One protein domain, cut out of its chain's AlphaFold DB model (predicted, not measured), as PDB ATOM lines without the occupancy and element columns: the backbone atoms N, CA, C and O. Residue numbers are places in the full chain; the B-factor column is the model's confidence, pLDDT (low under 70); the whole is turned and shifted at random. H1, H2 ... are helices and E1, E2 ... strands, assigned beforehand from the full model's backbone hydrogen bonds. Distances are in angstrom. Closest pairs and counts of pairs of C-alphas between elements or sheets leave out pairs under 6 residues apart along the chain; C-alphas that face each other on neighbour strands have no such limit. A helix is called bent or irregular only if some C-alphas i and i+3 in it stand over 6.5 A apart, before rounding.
ATOM      1  N   LEU A   3     257.472 198.149 281.170       93.25
ATOM      2  CA  LEU A   3     257.104 197.420 279.971       93.25
ATOM      3  C   LEU A   3     256.155 198.312 279.188       93.25
ATOM      4  O   LEU A   3     255.323 198.999 279.788       93.25
ATOM      5  N   ALA A   4     256.263 198.298 277.867       95.50
ATOM      6  CA  ALA A   4     255.301 198.941 276.993       95.50
ATOM      7  C   ALA A   4     254.615 197.895 276.118       95.50
ATOM      8  O   ALA A   4     255.276 197.121 275.428       95.50
ATOM      9  N   LEU A   5     253.284 197.888 276.162       97.06
ATOM     10  CA  LEU A   5     252.431 197.132 275.254       97.06
ATOM     11  C   LEU A   5     252.030 198.056 274.102       97.06
ATOM     12  O   LEU A   5     251.507 199.145 274.347       97.06
ATOM     13  N   ILE A   6     252.284 197.642 272.866       97.38
ATOM     14  CA  ILE A   6     252.148 198.467 271.665       97.38
ATOM     15  C   ILE A   6     251.279 197.728 270.646       97.38
ATOM     16  O   ILE A   6     251.564 196.598 270.259       97.38
ATOM     17  N   GLY A   7     250.220 198.394 270.204       96.94
ATOM     18  CA  GLY A   7     249.380 197.989 269.085       96.94
ATOM     19  C   GLY A   7     249.268 199.115 268.058       96.94
ATOM     20  O   GLY A   7     249.958 200.137 268.130       96.94
ATOM     21  N   ASN A   8     248.354 198.969 267.105       96.50
ATOM     22  CA  ASN A   8     248.143 199.938 266.043       96.50
ATOM     23  C   ASN A   8     247.491 201.228 266.570       96.50
ATOM     24  O   ASN A   8     246.283 201.298 266.798       96.50
ATOM     25  N   GLY A   9     248.298 202.272 266.773       94.12
ATOM     26  CA  GLY A   9     247.819 203.570 267.260       94.12
ATOM     27  C   GLY A   9     247.424 203.582 268.742       94.12
ATOM     28  O   GLY A   9     246.838 204.561 269.208       94.12
ATOM     29  N   ALA A  10     247.761 202.529 269.492       95.81
ATOM     30  CA  ALA A  10     247.599 202.459 270.938       95.81
ATOM     31  C   ALA A  10     248.872 201.937 271.595       95.81
ATOM     32  O   ALA A  10     249.461 200.958 271.150       95.81
ATOM     33  N   SER A  11     249.268 202.569 272.693       96.31
ATOM     34  CA  SER A  11     250.347 202.080 273.535       96.31
ATOM     35  C   SER A  11     250.021 202.298 275.002       96.31
ATOM     36  O   SER A  11     249.284 203.217 275.371       96.31
ATOM     37  N   TYR A  12     250.569 201.428 275.840       96.69
ATOM     38  CA  TYR A  12     250.463 201.544 277.281       96.69
ATOM     39  C   TYR A  12     251.774 201.143 277.940       96.69
ATOM     40  O   TYR A  12     252.216 200.003 277.813       96.69
ATOM     41  N   GLU A  13     252.372 202.085 278.663       96.12
ATOM     42  CA  GLU A  13     253.564 201.857 279.470       96.12
ATOM     43  C   GLU A  13     253.175 201.627 280.935       96.12
ATOM     44  O   GLU A  13     252.401 202.387 281.523       96.12
ATOM     45  N   PHE A  14     253.733 200.585 281.545       92.56
ATOM     46  CA  PHE A  14     253.471 200.217 282.929       92.56
ATOM     47  C   PHE A  14     254.735 199.774 283.653       92.56
ATOM     48  O   PHE A  14     255.714 199.307 283.075       92.56
ATOM     49  N   ARG A  15     254.724 199.911 284.981       91.25
ATOM     50  CA  ARG A  15     255.842 199.463 285.815       91.25
ATOM     51  C   ARG A  15     255.869 197.938 285.851       91.25
ATOM     52  O   ARG A  15     254.887 197.329 286.278       91.25
ATOM     53  N   TRP A  16     257.021 197.331 285.541       90.25
ATOM     54  CA  TRP A  16     257.185 195.869 285.602       90.25
ATOM     55  C   TRP A  16     256.794 195.303 286.971       90.25
ATOM     56  O   TRP A  16     256.207 194.233 287.055       90.25
ATOM     57  N   ARG A  17     257.065 196.048 288.054       90.31
ATOM     58  CA  ARG A  17     256.746 195.635 289.430       90.31
ATOM     59  C   ARG A  17     255.247 195.455 289.649       90.31
ATOM     60  O   ARG A  17     254.854 194.532 290.351       90.31
ATOM     61  N   THR A  18     254.422 196.317 289.060       91.31
ATOM     62  CA  THR A  18     252.962 196.245 289.207       91.31
ATOM     63  C   THR A  18     252.409 195.028 288.470       91.31
ATOM     64  O   THR A  18     251.608 194.287 289.031       91.31
ATOM     65  N   TRP A  19     252.908 194.764 287.259       93.75
ATOM     66  CA  TRP A  19     252.595 193.533 286.531       93.75
ATOM     67  C   TRP A  19     253.082 192.283 287.276       93.75
ATOM     68  O   TRP A  19     252.324 191.330 287.430       93.75
ATOM     69  N   ALA A  20     254.311 192.297 287.796       93.31
ATOM     70  CA  ALA A  20     254.902 191.162 288.499       93.31
ATOM     71  C   ALA A  20     254.128 190.800 289.776       93.31
ATOM     72  O   ALA A  20     253.920 189.620 290.043       93.31
ATOM     73  N   LEU A  21     253.639 191.799 290.523       92.69
ATOM     74  CA  LEU A  21     252.751 191.580 291.668       92.69
ATOM     75  C   LEU A  21     251.447 190.895 291.252       92.69
ATOM     76  O   LEU A  21     251.073 189.891 291.852       92.69
ATOM     77  N   LEU A  22     250.782 191.386 290.201       94.88
ATOM     78  CA  LEU A  22     249.573 190.742 289.683       94.88
ATOM     79  C   LEU A  22     249.863 189.304 289.233       94.88
ATOM     80  O   LEU A  22     249.154 188.376 289.610       94.88
ATOM     81  N   ARG A  23     250.947 189.096 288.482       94.81
ATOM     82  CA  ARG A  23     251.394 187.775 288.027       94.81
ATOM     83  C   ARG A  23     251.660 186.829 289.194       94.81
ATOM     84  O   ARG A  23     251.290 185.663 289.115       94.81
ATOM     85  N   ASP A  24     252.272 187.299 290.274       93.94
ATOM     86  CA  ASP A  24     252.546 186.473 291.449       93.94
ATOM     87  C   ASP A  24     251.279 186.084 292.206       93.94
ATOM     88  O   ASP A  24     251.172 184.931 292.630       93.94
ATOM     89  N   VAL A  25     250.311 186.995 292.330       93.81
ATOM     90  CA  VAL A  25     248.979 186.678 292.864       93.81
ATOM     91  C   VAL A  25     248.315 185.611 291.997       93.81
ATOM     92  O   VAL A  25     247.936 184.551 292.494       93.81
ATOM     93  N   LEU A  26     248.253 185.830 290.684       93.75
ATOM     94  CA  LEU A  26     247.607 184.904 289.759       93.75
ATOM     95  C   LEU A  26     248.273 183.527 289.787       93.75
ATOM     96  O   LEU A  26     247.592 182.554 290.054       93.75
ATOM     97  N   VAL A  27     249.596 183.422 289.646       90.75
ATOM     98  CA  VAL A  27     250.331 182.135 289.668       90.75
ATOM     99  C   VAL A  27     250.324 181.466 291.058       90.75
ATOM    100  O   VAL A  27     250.755 180.323 291.237       90.75
ATOM    101  N   THR A  28     249.865 182.164 292.098       88.50
ATOM    102  CA  THR A  28     249.639 181.560 293.419       88.50
ATOM    103  C   THR A  28     248.301 180.839 293.506       88.50
ATOM    104  O   THR A  28     248.208 179.831 294.206       88.50
ATOM    105  N   HIS A  29     247.291 181.325 292.788       85.00
ATOM    106  CA  HIS A  29     245.908 180.863 292.911       85.00
ATOM    107  C   HIS A  29     245.341 180.228 291.636       85.00
ATOM    108  O   HIS A  29     244.310 179.558 291.687       85.00
ATOM    109  N   LEU A  30     246.014 180.435 290.512       86.12
ATOM    110  CA  LEU A  30     245.737 179.921 289.182       86.12
ATOM    111  C   LEU A  30     246.989 179.209 288.662       86.12
ATOM    112  O   LEU A  30     248.109 179.472 289.103       86.12
ATOM    113  N   ASP A  31     246.797 178.308 287.705       82.88
ATOM    114  CA  ASP A  31     247.910 177.694 286.987       82.88
ATOM    115  C   ASP A  31     248.495 178.695 285.974       82.88
ATOM    116  O   ASP A  31     247.748 179.349 285.247       82.88
ATOM    117  N   GLU A  32     249.821 178.803 285.888       82.06
ATOM    118  CA  GLU A  32     250.515 179.661 284.914       82.06
ATOM    119  C   GLU A  32     250.131 179.281 283.474       82.06
ATOM    120  O   GLU A  32     249.958 180.149 282.620       82.06
ATOM    121  N   THR A  33     249.870 177.992 283.222       87.19
ATOM    122  CA  THR A  33     249.414 177.512 281.905       87.19
ATOM    123  C   THR A  33     248.019 178.017 281.521       87.19
ATOM    124  O   THR A  33     247.653 177.995 280.346       87.19
ATOM    125  N   SER A  34     247.243 178.502 282.495       87.75
ATOM    126  CA  SER A  34     245.903 179.041 282.266       87.75
ATOM    127  C   SER A  34     245.899 180.493 281.786       87.75
ATOM    128  O   SER A  34     244.834 180.975 281.408       87.75
ATOM    129  N   LEU A  35     247.054 181.173 281.774       93.31
ATOM    130  CA  LEU A  35     247.210 182.572 281.350       93.31
ATOM    131  C   LEU A  35     248.413 182.746 280.394       93.31
ATOM    132  O   LEU A  35     249.369 183.466 280.707       93.31
ATOM    133  N   PRO A  36     248.410 182.044 279.243       90.88
ATOM    134  CA  PRO A  36     249.584 181.905 278.387       90.88
ATOM    135  C   PRO A  36     250.058 183.209 277.738       90.88
ATOM    136  O   PRO A  36     251.246 183.339 277.499       90.88
ATOM    137  N   GLY A  37     249.190 184.175 277.444       93.12
ATOM    138  CA  GLY A  37     249.591 185.481 276.918       93.12
ATOM    139  C   GLY A  37     250.086 186.420 278.018       93.12
ATOM    140  O   GLY A  37     251.127 187.056 277.880       93.12
ATOM    141  N   PHE A  38     249.375 186.488 279.143       95.31
ATOM    142  CA  PHE A  38     249.699 187.417 280.229       95.31
ATOM    143  C   PHE A  38     251.026 187.085 280.926       95.31
ATOM    144  O   PHE A  38     251.779 187.991 281.300       95.31
ATOM    145  N   CYS A  39     251.333 185.798 281.109       92.44
ATOM    146  CA  CYS A  39     252.565 185.377 281.774       92.44
ATOM    147  C   CYS A  39     253.826 185.592 280.919       92.44
ATOM    148  O   CYS A  39     254.894 185.770 281.501       92.44
ATOM    149  N   LEU A  40     253.697 185.666 279.588       91.62
ATOM    150  CA  LEU A  40     254.812 185.932 278.666       91.62
ATOM    151  C   LEU A  40     255.268 187.394 278.662       91.62
ATOM    152  O   LEU A  40     256.372 187.683 278.215       91.62
ATOM    153  N   LEU A  41     254.464 188.334 279.175       91.69
ATOM    154  CA  LEU A  41     254.808 189.766 279.161       91.69
ATOM    155  C   LEU A  41     256.190 190.058 279.775       91.69
ATOM    156  O   LEU A  41     256.870 190.988 279.347       91.69
ATOM    157  N   GLY A  42     256.618 189.265 280.761       86.75
ATOM    158  CA  GLY A  42     257.921 189.427 281.401       86.75
ATOM    159  C   GLY A  42     259.111 188.986 280.554       86.75
ATOM    160  O   GLY A  42     260.220 189.453 280.809       86.75
ATOM    161  N   ASP A  43     258.895 188.137 279.551       88.06
ATOM    162  CA  ASP A  43     259.965 187.618 278.693       88.06
ATOM    163  C   ASP A  43     260.549 188.730 277.811       88.06
ATOM    164  O   ASP A  43     261.729 188.694 277.467       88.06
ATOM    165  N   ALA A  44     259.785 189.801 277.567       86.56
ATOM    166  CA  ALA A  44     260.280 190.992 276.881       86.56
ATOM    167  C   ALA A  44     261.452 191.683 277.612       86.56
ATOM    168  O   ALA A  44     262.284 192.336 276.986       86.56
ATOM    169  N   MET A  45     261.573 191.505 278.936       82.56
ATOM    170  CA  MET A  45     262.716 192.020 279.710       82.56
ATOM    171  C   MET A  45     264.004 191.211 279.487       82.56
ATOM    172  O   MET A  45     265.081 191.653 279.888       82.56
ATOM    173  N   VAL A  46     263.905 190.007 278.917       83.25
ATOM    174  CA  VAL A  46     265.036 189.092 278.696       83.25
ATOM    175  C   VAL A  46     265.386 189.020 277.215       83.25
ATOM    176  O   VAL A  46     266.549 189.191 276.850       83.25
ATOM    177  N   ASP A  47     264.377 188.808 276.373       81.94
ATOM    178  CA  ASP A  47     264.542 188.488 274.954       81.94
ATOM    179  C   ASP A  47     264.378 189.714 274.032       81.94
ATOM    180  O   ASP A  47     264.622 189.626 272.826       81.94
ATOM    181  N   GLY A  48     264.007 190.878 274.582       84.12
ATOM    182  CA  GLY A  48     263.755 192.109 273.829       84.12
ATOM    183  C   GLY A  48     262.300 192.227 273.370       84.12
ATOM    184  O   GLY A  48     261.378 192.003 274.144       84.12
ATOM    185  N   THR A  49     262.058 192.624 272.118       91.44
ATOM    186  CA  THR A  49     260.683 192.769 271.612       91.44
ATOM    187  C   THR A  49     259.998 191.409 271.480       91.44
ATOM    188  O   THR A  49     260.429 190.562 270.698       91.44
ATOM    189  N   LEU A  50     258.881 191.236 272.181       94.44
ATOM    190  CA  LEU A  50     258.024 190.057 272.108       94.44
ATOM    191  C   LEU A  50     256.739 190.381 271.335       94.44
ATOM    192  O   LEU A  50     256.180 191.461 271.497       94.44
ATOM    193  N   ARG A  51     256.239 189.434 270.535       95.56
ATOM    194  CA  ARG A  51     254.903 189.509 269.920       95.56
ATOM    195  C   ARG A  51     253.954 188.522 270.579       95.56
ATOM    196  O   ARG A  51     254.298 187.354 270.741       95.56
ATOM    197  N   ILE A  52     252.763 188.995 270.934       96.56
ATOM    198  CA  ILE A  52     251.706 188.192 271.557       96.56
ATOM    199  C   ILE A  52     250.428 188.365 270.746       96.56
ATOM    200  O   ILE A  52     250.050 189.483 270.410       96.56
ATOM    201  N   GLU A  53     249.735 187.267 270.458       97.88
ATOM    202  CA  GLU A  53     248.401 187.301 269.852       97.88
ATOM    203  C   GLU A  53     247.440 188.132 270.714       97.88
ATOM    204  O   GLU A  53     247.162 187.784 271.869       97.88
ATOM    205  N   ALA A  54     246.895 189.218 270.157       98.00
ATOM    206  CA  ALA A  54     246.063 190.151 270.919       98.00
ATOM    207  C   ALA A  54     244.800 189.476 271.470       98.00
ATOM    208  O   ALA A  54     244.380 189.750 272.593       98.00
ATOM    209  N   ALA A  55     244.231 188.532 270.714       97.88
ATOM    210  CA  ALA A  55     243.075 187.749 271.141       97.88
ATOM    211  C   ALA A  55     243.385 186.840 272.344       97.88
ATOM    212  O   ALA A  55     242.535 186.670 273.220       97.88
ATOM    213  N   VAL A  56     244.598 186.277 272.411       97.56
ATOM    214  CA  VAL A  56     245.033 185.437 273.540       97.56
ATOM    215  C   VAL A  56     245.205 186.296 274.786       97.56
ATOM    216  O   VAL A  56     244.670 185.952 275.841       97.56
ATOM    217  N   LEU A  57     245.884 187.441 274.657       97.62
ATOM    218  CA  LEU A  57     246.075 188.358 275.776       97.62
ATOM    219  C   LEU A  57     244.736 188.925 276.274       97.62
ATOM    220  O   LEU A  57     244.477 188.879 277.471       97.62
ATOM    221  N   ALA A  58     243.836 189.352 275.385       97.88
ATOM    222  CA  ALA A  58     242.496 189.812 275.764       97.88
ATOM    223  C   ALA A  58     241.691 188.731 276.512       97.88
ATOM    224  O   ALA A  58     241.020 189.011 277.509       97.88
ATOM    225  N   ALA A  59     241.783 187.469 276.078       97.56
ATOM    226  CA  ALA A  59     241.129 186.358 276.768       97.56
ATOM    227  C   ALA A  59     241.718 186.105 278.167       97.56
ATOM    228  O   ALA A  59     240.991 185.700 279.077       97.56
ATOM    229  N   ASP A  60     243.024 186.300 278.353       97.81
ATOM    230  CA  ASP A  60     243.658 186.243 279.674       97.81
ATOM    231  C   ASP A  60     243.196 187.400 280.563       97.81
ATOM    232  O   ASP A  60     242.788 187.162 281.697       97.81
ATOM    233  N   LEU A  61     243.178 188.632 280.045       97.44
ATOM    234  CA  LEU A  61     242.749 189.823 280.785       97.44
ATOM    235  C   LEU A  61     241.304 189.686 281.286       97.44
ATOM    236  O   LEU A  61     241.032 189.942 282.460       97.44
ATOM    237  N   ALA A  62     240.393 189.180 280.452       96.06
ATOM    238  CA  ALA A  62     239.015 188.900 280.857       96.06
ATOM    239  C   ALA A  62     238.929 187.878 282.011       96.06
ATOM    240  O   ALA A  62     238.175 188.077 282.968       96.06
ATOM    241  N   ARG A  63     239.727 186.802 281.958       95.44
ATOM    242  CA  ARG A  63     239.801 185.788 283.027       95.44
ATOM    243  C   ARG A  63     240.383 186.357 284.316       95.44
ATOM    244  O   ARG A  63     239.850 186.091 285.391       95.44
ATOM    245  N   ILE A  64     241.437 187.162 284.207       96.69
ATOM    246  CA  ILE A  64     242.085 187.829 285.337       96.69
ATOM    247  C   ILE A  64     241.087 188.740 286.049       96.69
ATOM    248  O   ILE A  64     240.912 188.619 287.258       96.69
ATOM    249  N   ARG A  65     240.366 189.590 285.308       95.00
ATOM    250  CA  ARG A  65     239.328 190.466 285.875       95.00
ATOM    251  C   ARG A  65     238.285 189.677 286.650       95.00
ATOM    252  O   ARG A  65     238.022 189.995 287.802       95.00
ATOM    253  N   ALA A  66     237.727 188.635 286.032       93.81
ATOM    254  CA  ALA A  66     236.711 187.803 286.666       93.81
ATOM    255  C   ALA A  66     237.220 187.147 287.960       93.81
ATOM    256  O   ALA A  66     236.457 186.979 288.906       93.81
ATOM    257  N   TRP A  67     238.507 186.798 288.011       94.62
ATOM    258  CA  TRP A  67     239.122 186.194 289.187       94.62
ATOM    259  C   TRP A  67     239.403 187.193 290.326       94.62
ATOM    260  O   TRP A  67     239.347 186.802 291.495       94.62
ATOM    261  N   LEU A  68     239.701 188.457 290.000       94.62
ATOM    262  CA  LEU A  68     240.063 189.499 290.972       94.62
ATOM    263  C   LEU A  68     238.872 190.060 291.761       94.62
ATOM    264  O   LEU A  68     239.076 190.566 292.861       94.62
ATOM    265  N   VAL A  69     237.652 189.995 291.217       92.19
ATOM    266  CA  VAL A  69     236.456 190.588 291.845       92.19
ATOM    267  C   VAL A  69     236.264 190.065 293.271       92.19
ATOM    268  O   VAL A  69     236.127 188.858 293.485       92.19
ATOM    269  N   GLY A  70     236.222 190.982 294.244       88.62
ATOM    270  CA  GLY A  70     235.995 190.660 295.654       88.62
ATOM    271  C   GLY A  70     237.196 190.033 296.367       88.62
ATOM    272  O   GLY A  70     237.043 189.541 297.487       88.62
ATOM    273  N   ARG A  71     238.381 190.020 295.742       92.62
ATOM    274  CA  ARG A  71     239.619 189.548 296.374       92.62
ATOM    275  C   ARG A  71     240.233 190.650 297.239       92.62
ATOM    276  O   ARG A  71     240.527 191.722 296.707       92.62
ATOM    277  N   PRO A  72     240.478 190.396 298.531       92.00
ATOM    278  CA  PRO A  72     241.045 191.394 299.430       92.00
ATOM    279  C   PRO A  72     242.452 191.817 298.989       92.00
ATOM    280  O   PRO A  72     243.211 191.012 298.445       92.00
ATOM    281  N   ILE A  73     242.833 193.069 299.260       88.69
ATOM    282  CA  ILE A  73     244.182 193.572 298.947       88.69
ATOM    283  C   ILE A  73     245.273 192.778 299.694       88.69
ATOM    284  O   ILE A  73     246.415 192.686 299.250       88.69
ATOM    285  N   GLU A  74     244.916 192.164 300.818       89.31
ATOM    286  CA  GLU A  74     245.762 191.304 301.639       89.31
ATOM    287  C   GLU A  74     246.199 190.014 300.922       89.31
ATOM    288  O   GLU A  74     247.183 189.399 301.334       89.31
ATOM    289  N   ASP A  75     245.537 189.635 299.820       92.00
ATOM    290  CA  ASP A  75     245.950 188.515 298.963       92.00
ATOM    291  C   ASP A  75     247.189 188.858 298.106       92.00
ATOM    292  O   ASP A  75     247.694 188.005 297.371       92.00
ATOM    293  N   LEU A  76     247.726 190.086 298.187       91.44
ATOM    294  CA  LEU A  76     248.996 190.435 297.551       91.44
ATOM    295  C   LEU A  76     250.140 189.554 298.075       91.44
ATOM    296  O   LEU A  76     250.445 189.485 299.270       91.44
ATOM    297  N   VAL A  77     250.863 188.946 297.137       92.81
ATOM    298  CA  VAL A  77     252.000 188.067 297.417       92.81
ATOM    299  C   VAL A  77     253.210 188.438 296.573       92.81
ATOM    300  O   VAL A  77     253.096 188.927 295.451       92.81
ATOM    301  N   LEU A  78     254.391 188.164 297.122       91.19
ATOM    302  CA  LEU A  78     255.664 188.296 296.439       91.19
ATOM    303  C   LEU A  78     256.156 186.904 296.057       91.19
ATOM    304  O   LEU A  78     256.448 186.066 296.918       91.19
ATOM    305  N   GLY A  79     256.245 186.646 294.760       88.75
ATOM    306  CA  GLY A  79     256.771 185.408 294.217       88.75
ATOM    307  C   GLY A  79     258.301 185.354 294.277       88.75
ATOM    308  O   GLY A  79     258.970 186.387 294.392       88.75
ATOM    309  N   PRO A  80     258.893 184.153 294.147       86.69
ATOM    310  CA  PRO A  80     260.343 183.983 294.205       86.69
ATOM    311  C   PRO A  80     261.090 184.802 293.146       86.69
ATOM    312  O   PRO A  80     262.114 185.407 293.455       86.69
ATOM    313  N   ARG A  81     260.570 184.853 291.908       83.94
ATOM    314  CA  ARG A  81     261.193 185.587 290.790       83.94
ATOM    315  C   ARG A  81     261.186 187.094 291.046       83.94
ATOM    316  O   ARG A  81     262.243 187.717 291.030       83.94
ATOM    317  N   THR A  82     260.024 187.651 291.373       88.06
ATOM    318  CA  THR A  82     259.871 189.074 291.705       88.06
ATOM    319  C   THR A  82     260.745 189.462 292.887       88.06
ATOM    320  O   THR A  82     261.448 190.468 292.840       88.06
ATOM    321  N   SER A  83     260.780 188.633 293.932       84.75
ATOM    322  CA  SER A  83     261.624 188.887 295.096       84.75
ATOM    323  C   SER A  83     263.117 188.839 294.767       84.75
ATOM    324  O   SER A  83     263.862 189.723 295.191       84.75
ATOM    325  N   ALA A  84     263.556 187.868 293.960       83.50
ATOM    326  CA  ALA A  84     264.939 187.790 293.499       83.50
ATOM    327  C   ALA A  84     265.355 189.051 292.726       83.50
ATOM    328  O   ALA A  84     266.419 189.606 292.996       83.50
ATOM    329  N   MET A  85     264.490 189.541 291.828       82.06
ATOM    330  CA  MET A  85     264.730 190.767 291.062       82.06
ATOM    331  C   MET A  85     264.760 192.022 291.941       82.06
ATOM    332  O   MET A  85     265.595 192.897 291.727       82.06
ATOM    333  N   LEU A  86     263.881 192.129 292.943       81.44
ATOM    334  CA  LEU A  86     263.848 193.289 293.841       81.44
ATOM    335  C   LEU A  86     265.067 193.364 294.766       81.44
ATOM    336  O   LEU A  86     265.536 194.462 295.060       81.44
ATOM    337  N   HIS A  87     265.569 192.218 295.229       79.62
ATOM    338  CA  HIS A  87     266.683 192.152 296.178       79.62
ATOM    339  C   HIS A  87     268.038 191.858 295.522       79.62
ATOM    340  O   HIS A  87     269.042 191.803 296.229       79.62
ATOM    341  N   LEU A  88     268.075 191.679 294.196       79.25
ATOM    342  CA  LEU A  88     269.273 191.326 293.425       79.25
ATOM    343  C   LEU A  88     270.004 190.102 294.005       79.25
ATOM    344  O   LEU A  88     271.230 190.075 294.112       79.25
ATOM    345  N   VAL A  89     269.237 189.083 294.405       79.06
ATOM    346  CA  VAL A  89     269.764 187.847 295.005       79.06
ATOM    347  C   VAL A  89     269.743 186.689 294.014       79.06
ATOM    348  O   VAL A  89     268.799 186.516 293.248       79.06
ATOM    349  N   THR A  90     270.776 185.846 294.060       71.06
ATOM    350  CA  THR A  90     270.924 184.682 293.168       71.06
ATOM    351  C   THR A  90     270.110 183.469 293.608       71.06
ATOM    352  O   THR A  90     269.818 182.593 292.797       71.06
ATOM    353  N   ARG A  91     269.720 183.405 294.888       76.81
ATOM    354  CA  ARG A  91     268.813 182.383 295.413       76.81
ATOM    355  C   ARG A  91     267.439 183.011 295.640       76.81
ATOM    356  O   ARG A  91     267.313 183.803 296.575       76.81
ATOM    357  N   PRO A  92     266.421 182.662 294.832       73.12
ATOM    358  CA  PRO A  92     265.084 183.197 295.007       73.12
ATOM    359  C   PRO A  92     264.558 182.831 296.398       73.12
ATOM    360  O   PRO A  92     264.556 181.643 296.748       73.12
ATOM    361  N   PRO A  93     264.148 183.810 297.214       80.19
ATOM    362  CA  PRO A  93     263.502 183.513 298.479       80.19
ATOM    363  C   PRO A  93     262.146 182.843 298.223       80.19
ATOM    364  O   PRO A  93     261.586 182.908 297.126       80.19
ATOM    365  N   ALA A  94     261.627 182.160 299.242       84.88
ATOM    366  CA  ALA A  94     260.313 181.544 299.149       84.88
ATOM    367  C   ALA A  94     259.231 182.605 298.899       84.88
ATOM    368  O   ALA A  94     259.355 183.754 299.329       84.88
ATOM    369  N   ARG A  95     258.153 182.186 298.231       87.94
ATOM    370  CA  ARG A  95     256.941 182.996 298.106       87.94
ATOM    371  C   ARG A  95     256.463 183.408 299.499       87.94
ATOM    372  O   ARG A  95     256.448 182.578 300.409       87.94
ATOM    373  N   ARG A  96     256.030 184.658 299.648       91.44
ATOM    374  CA  ARG A  96     255.452 185.163 300.900       91.44
ATOM    375  C   ARG A  96     254.344 186.175 300.642       91.44
ATOM    376  O   ARG A  96     254.363 186.853 299.619       91.44
ATOM    377  N   ALA A  97     253.430 186.309 301.597       90.69
ATOM    378  CA  ALA A  97     252.526 187.451 301.647       90.69
ATOM    379  C   ALA A  97     253.314 188.755 301.850       90.69
ATOM    380  O   ALA A  97     254.418 188.758 302.424       90.69
ATOM    381  N   LEU A  98     252.754 189.857 301.362       89.62
ATOM    382  CA  LEU A  98     253.261 191.180 301.691       89.62
ATOM    383  C   LEU A  98     252.905 191.526 303.140       89.62
ATOM    384  O   LEU A  98     251.854 191.159 303.657       89.62
ATOM    385  N   THR A  99     253.807 192.234 303.811       89.25
ATOM    386  CA  THR A  99     253.520 192.827 305.121       89.25
ATOM    387  C   THR A  99     252.580 194.020 304.963       89.25
ATOM    388  O   THR A  99     252.550 194.657 303.912       89.25
ATOM    389  N   GLN A 100     251.870 194.383 306.033       85.50
ATOM    390  CA  GLN A 100     250.984 195.551 306.036       85.50
ATOM    391  C   GLN A 100     251.706 196.828 305.574       85.50
ATOM    392  O   GLN A 100     251.209 197.554 304.719       85.50
ATOM    393  N   THR A 101     252.927 197.054 306.067       86.31
ATOM    394  CA  THR A 101     253.759 198.198 305.669       86.31
ATOM    395  C   THR A 101     254.129 198.162 304.186       86.31
ATOM    396  O   THR A 101     254.196 199.203 303.540       86.31
ATOM    397  N   GLU A 102     254.374 196.983 303.610       88.38
ATOM    398  CA  GLU A 102     254.608 196.865 302.168       88.38
ATOM    399  C   GLU A 102     253.346 197.198 301.377       88.38
ATOM    400  O   GLU A 102     253.426 197.999 300.455       88.38
ATOM    401  N   ILE A 103     252.186 196.664 301.762       85.56
ATOM    402  CA  ILE A 103     250.905 196.976 301.109       85.56
ATOM    403  C   ILE A 103     250.640 198.489 301.137       85.56
ATOM    404  O   ILE A 103     250.320 199.082 300.108       85.56
ATOM    405  N   GLU A 104     250.852 199.135 302.284       82.56
ATOM    406  CA  GLU A 104     250.703 200.586 302.454       82.56
ATOM    407  C   GLU A 104     251.664 201.394 301.571       82.56
ATOM    408  O   GLU A 104     251.282 202.438 301.050       82.56
ATOM    409  N   ASN A 105     252.882 200.895 301.346       81.88
ATOM    410  CA  ASN A 105     253.877 201.551 300.495       81.88
ATOM    411  C   ASN A 105     253.601 201.397 298.989       81.88
ATOM    412  O   ASN A 105     254.095 202.204 298.199       81.88
ATOM    413  N   ILE A 106     252.878 200.352 298.569       76.62
ATOM    414  CA  ILE A 106     252.573 200.100 297.149       76.62
ATOM    415  C   ILE A 106     251.164 200.578 296.787       76.62
ATOM    416  O   ILE A 106     250.867 200.758 295.604       76.62
ATOM    417  N   ARG A 107     250.291 200.822 297.773       65.81
ATOM    418  CA  ARG A 107     249.044 201.553 297.548       65.81
ATOM    419  C   ARG A 107     249.384 202.963 297.048       65.81
ATOM    420  O   ARG A 107     249.970 203.745 297.798       65.81
ATOM    421  N   PRO A 108     249.015 203.338 295.807       54.22
ATOM    422  CA  PRO A 108     248.951 204.745 295.480       54.22
ATOM    423  C   PRO A 108     247.895 205.352 296.403       54.22
ATOM    424  O   PRO A 108     246.837 204.777 296.643       54.22
ATOM    425  N   ILE A 109     248.246 206.484 296.993       47.78
ATOM    426  CA  ILE A 109     247.415 207.266 297.900       47.78
ATOM    427  C   ILE A 109     245.992 207.360 297.303       47.78
ATOM    428  O   ILE A 109     245.832 207.969 296.251       47.78
ATOM    429  N   THR A 110     245.004 206.758 297.988       51.66
ATOM    430  CA  THR A 110     243.535 206.681 297.743       51.66
ATOM    431  C   THR A 110     242.950 205.381 297.150       51.66
ATOM    432  O   THR A 110     243.203 205.004 296.015       51.66
ATOM    433  N   GLY A 111     242.032 204.762 297.905       63.22
ATOM    434  CA  GLY A 111     240.746 204.328 297.344       63.22
ATOM    435  C   GLY A 111     240.495 202.838 297.129       63.22
ATOM    436  O   GLY A 111     239.399 202.418 297.457       63.22
ATOM    437  N   SER A 112     241.452 202.056 296.617       77.75
ATOM    438  CA  SER A 112     241.146 200.690 296.144       77.75
ATOM    439  C   SER A 112     240.714 199.746 297.269       77.75
ATOM    440  O   SER A 112     241.541 199.397 298.116       77.75
ATOM    441  N   GLU A 113     239.454 199.320 297.276       83.31
ATOM    442  CA  GLU A 113     238.884 198.422 298.287       83.31
ATOM    443  C   GLU A 113     239.363 196.974 298.112       83.31
ATOM    444  O   GLU A 113     239.530 196.253 299.098       83.31
ATOM    445  N   ASP A 114     239.654 196.568 296.874       90.56
ATOM    446  CA  ASP A 114     240.015 195.199 296.516       90.56
ATOM    447  C   ASP A 114     241.117 195.135 295.430       90.56
ATOM    448  O   ASP A 114     241.608 196.158 294.930       90.56
ATOM    449  N   LEU A 115     241.562 193.920 295.079       92.44
ATOM    450  CA  LEU A 115     242.575 193.731 294.033       92.44
ATOM    451  C   LEU A 115     242.081 194.134 292.636       92.44
ATOM    452  O   LEU A 115     242.898 194.521 291.796       92.44
ATOM    453  N   ALA A 116     240.779 194.024 292.357       93.12
ATOM    454  CA  ALA A 116     240.225 194.381 291.056       93.12
ATOM    455  C   ALA A 116     240.359 195.888 290.819       93.12
ATOM    456  O   ALA A 116     240.859 196.297 289.772       93.12
ATOM    457  N   GLU A 117     240.011 196.705 291.813       91.00
ATOM    458  CA  GLU A 117     240.196 198.155 291.773       91.00
ATOM    459  C   GLU A 117     241.673 198.546 291.714       91.00
ATOM    460  O   GLU A 117     242.048 199.458 290.975       91.00
ATOM    461  N   TYR A 118     242.529 197.839 292.455       90.94
ATOM    462  CA  TYR A 118     243.965 198.114 292.476       90.94
ATOM    463  C   TYR A 118     244.626 197.924 291.101       90.94
ATOM    464  O   TYR A 118     245.488 198.711 290.703       90.94
ATOM    465  N   PHE A 119     244.209 196.901 290.347       93.69
ATOM    466  CA  PHE A 119     244.769 196.586 289.029       93.69
ATOM    467  C   PHE A 119     243.938 197.103 287.842       93.69
ATOM    468  O   PHE A 119     244.376 196.943 286.699       93.69
ATOM    469  N   ALA A 120     242.797 197.761 288.084       92.94
ATOM    470  CA  ALA A 120     241.845 198.191 287.055       92.94
ATOM    471  C   ALA A 120     242.509 198.981 285.920       92.94
ATOM    472  O   ALA A 120     242.450 198.565 284.766       92.94
ATOM    473  N   THR A 121     243.238 200.052 286.246       93.00
ATOM    474  CA  THR A 121     243.893 200.916 285.248       93.00
ATOM    475  C   THR A 121     244.841 200.148 284.331       93.00
ATOM    476  O   THR A 121     244.872 200.400 283.126       93.00
ATOM    477  N   MET A 122     245.625 199.220 284.885       95.00
ATOM    478  CA  MET A 122     246.568 198.423 284.101       95.00
ATOM    479  C   MET A 122     245.819 197.479 283.164       95.00
ATOM    480  O   MET A 122     246.110 197.458 281.971       95.00
ATOM    481  N   LEU A 123     244.832 196.750 283.687       96.81
ATOM    482  CA  LEU A 123     244.044 195.813 282.894       96.81
ATOM    483  C   LEU A 123     243.259 196.539 281.789       96.81
ATOM    484  O   LEU A 123     243.300 196.113 280.641       96.81
ATOM    485  N   ASP A 124     242.604 197.663 282.101       96.69
ATOM    486  CA  ASP A 124     241.837 198.484 281.148       96.69
ATOM    487  C   ASP A 124     242.706 199.045 280.034       96.69
ATOM    488  O   ASP A 124     242.320 199.036 278.864       96.69
ATOM    489  N   SER A 125     243.904 199.501 280.388       97.50
ATOM    490  CA  SER A 125     244.838 200.027 279.403       97.50
ATOM    491  C   SER A 125     245.381 198.917 278.502       97.50
ATOM    492  O   SER A 125     245.480 199.119 277.294       97.50
ATOM    493  N   MET A 126     245.668 197.730 279.049       97.69
ATOM    494  CA  MET A 126     246.076 196.569 278.252       97.69
ATOM    495  C   MET A 126     244.957 196.086 277.320       97.69
ATOM    496  O   MET A 126     245.219 195.852 276.140       97.69
ATOM    497  N   ASP A 127     243.710 196.008 277.799       97.44
ATOM    498  CA  ASP A 127     242.550 195.644 276.970       97.44
ATOM    499  C   ASP A 127     242.353 196.642 275.826       97.44
ATOM    500  O   ASP A 127     242.097 196.247 274.687       97.44
ATOM    501  N   ARG A 128     242.534 197.942 276.094       97.69
ATOM    502  CA  ARG A 128     242.462 198.980 275.060       97.69
ATOM    503  C   ARG A 128     243.517 198.786 273.972       97.69
ATOM    504  O   ARG A 128     243.208 198.998 272.803       97.69
ATOM    505  N   VAL A 129     244.739 198.391 274.331       97.94
ATOM    506  CA  VAL A 129     245.778 198.078 273.339       97.94
ATOM    507  C   VAL A 129     245.424 196.802 272.568       97.94
ATOM    508  O   VAL A 129     245.527 196.792 271.346       97.94
ATOM    509  N   CYS A 130     244.916 195.760 273.236       97.81
ATOM    510  CA  CYS A 130     244.482 194.522 272.573       97.81
ATOM    511  C   CYS A 130     243.314 194.735 271.595       97.81
ATOM    512  O   CYS A 130     243.176 193.985 270.632       97.81
ATOM    513  N   ALA A 131     242.487 195.764 271.806       97.75
ATOM    514  CA  ALA A 131     241.431 196.158 270.873       97.75
ATOM    515  C   ALA A 131     241.967 196.799 269.577       97.75
ATOM    516  O   ALA A 131     241.206 196.982 268.622       97.75
ATOM    517  N   HIS A 132     243.250 197.164 269.535       97.69
ATOM    518  CA  HIS A 132     243.924 197.765 268.387       97.69
ATOM    519  C   HIS A 132     245.203 196.976 268.057       97.69
ATOM    520  O   HIS A 132     246.303 197.505 268.212       97.69
ATOM    521  N   PRO A 133     245.094 195.706 267.628       97.31
ATOM    522  CA  PRO A 133     246.266 194.918 267.259       97.31
ATOM    523  C   PRO A 133     246.974 195.498 266.029       97.31
ATOM    524  O   PRO A 133     246.388 196.251 265.245       97.31
ATOM    525  N   ASN A 134     248.232 195.109 265.846       97.25
ATOM    526  CA  ASN A 134     248.978 195.320 264.610       97.25
ATOM    527  C   ASN A 134     248.320 194.574 263.434       97.25
ATOM    528  O   ASN A 134     247.406 193.767 263.613       97.25
ATOM    529  N   GLU A 135     248.789 194.835 262.211       96.00
ATOM    530  CA  GLU A 135     248.222 194.243 260.986       96.00
ATOM    531  C   GLU A 135     248.242 192.704 260.980       96.00
ATOM    532  O   GLU A 135     247.403 192.079 260.335       96.00
ATOM    533  N   ASP A 136     249.169 192.097 261.721       96.62
ATOM    534  CA  ASP A 136     249.316 190.649 261.868       96.62
ATOM    535  C   ASP A 136     248.450 190.040 262.987       96.62
ATOM    536  O   ASP A 136     248.505 188.833 263.205       96.62
ATOM    537  N   GLY A 137     247.635 190.842 263.682       97.19
ATOM    538  CA  GLY A 137     246.798 190.392 264.801       97.19
ATOM    539  C   GLY A 137     247.511 190.363 266.157       97.19
ATOM    540  O   GLY A 137     246.889 190.025 267.170       97.19
ATOM    541  N   THR A 138     248.783 190.760 266.212       98.06
ATOM    542  CA  THR A 138     249.583 190.739 267.440       98.06
ATOM    543  C   THR A 138     249.668 192.107 268.115       98.06
ATOM    544  O   THR A 138     249.363 193.148 267.532       98.06
TER     545      THR A 138
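This is residues 3 to 138 of the 144 residues of an uncharacterized protein of Deltaproteobacteria bacterium (UniProt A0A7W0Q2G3). Two long helices, H3 and H6, lie side by side and run opposite ways, and a small strand hairpin, E1 and E2, packs on H6. H1 lies nearest to the middle, steeply tilted to both long helices, with the short H4 alongside it and H2 close to its residue Arg 23; H5 and long links lie toward one end. The printed part has 136 residues, with six named helices and three named strands in the order E1 E2 H1 H2 E3 H3 H4 H5 H6; the sheet E1 - E2 is antiparallel. The class is mostly helix, and the whole is compact, with a radius of gyration of the C-alphas of 14.9 A and spans of 45 by 36 by 27 A.

E1, residues 3 to 7, and E2, residues 10 to 15, form an antiparallel hairpin; N 5 and O 12 are within hydrogen-bond range at 2.9 A, as are N 7 and O 10 at 2.8 A. H1, residues 16 to 29, and H2, residues 39 to 47, form a helical hairpin and only just touch, with 3 pairs of C-alphas within 8 A; the closest C-alphas, of Arg 23 and Cys 39, are 6.8 A apart, at a steep tilt of 43 degrees, opposite ways. E3, residues 50 to 53, pairs with no named strand; its Leu 50 has its C-alpha 5.4 A from that of Ala 44 in H2. H3, residues 54 to 68, touches H6, residues 115 to 130, at a shallow tilt of 13 degrees, opposite ways; the closest C-alphas, of Leu 68 and Ala 116, are 4.9 A apart. The closest C-alphas of E2 and H6, of Ala 10 and Val 129, are 5.3 A apart. H1 is close to H3 but not clearly touching, with the C-alphas of Leu 26 and Ile 64 the closest at 7.7 A. H4, residues 80 to 87, touches H1 at a shallow tilt of 29 degrees, opposite ways; the closest C-alphas, of Ala 20 and Thr 82, are 6.3 A apart. H5, residues 100 to 106, touches no helix. Every O i to N i+4 pair is within hydrogen-bond range in H1, H3, H4 and H5; in H6 10 of 12 are, and in H2 1 of 5, beside 3 of 6 O i to N i+3 pairs.

E1 begins at C-alpha 3, (257.104, 197.420, 279.971). E2 is 17.3 A long, H1 20.1 A, H3 20.9 A and H6 21.6 A. H6 ends at C-alpha 130, (244.482, 194.522, 272.573). It has a kink of 47 degrees near residue 122 and is irregular, with C-alphas 118 and 121 7.8 A apart; H2 is irregular, but only just, with C-alphas 39 and 42 6.7 A apart.

The C-alphas of Thr 101 and Glu 135, the two farthest apart, are 45.2 A from each other. The printed part has no cut. The links H3 to H4 and H4 to H5 are long; residues 77 to 78 and 96 to 97, in these links, form a short antiparallel pairing. The mean pLDDT of the printed part is 89.7, and residues 107 to 111 are under 70.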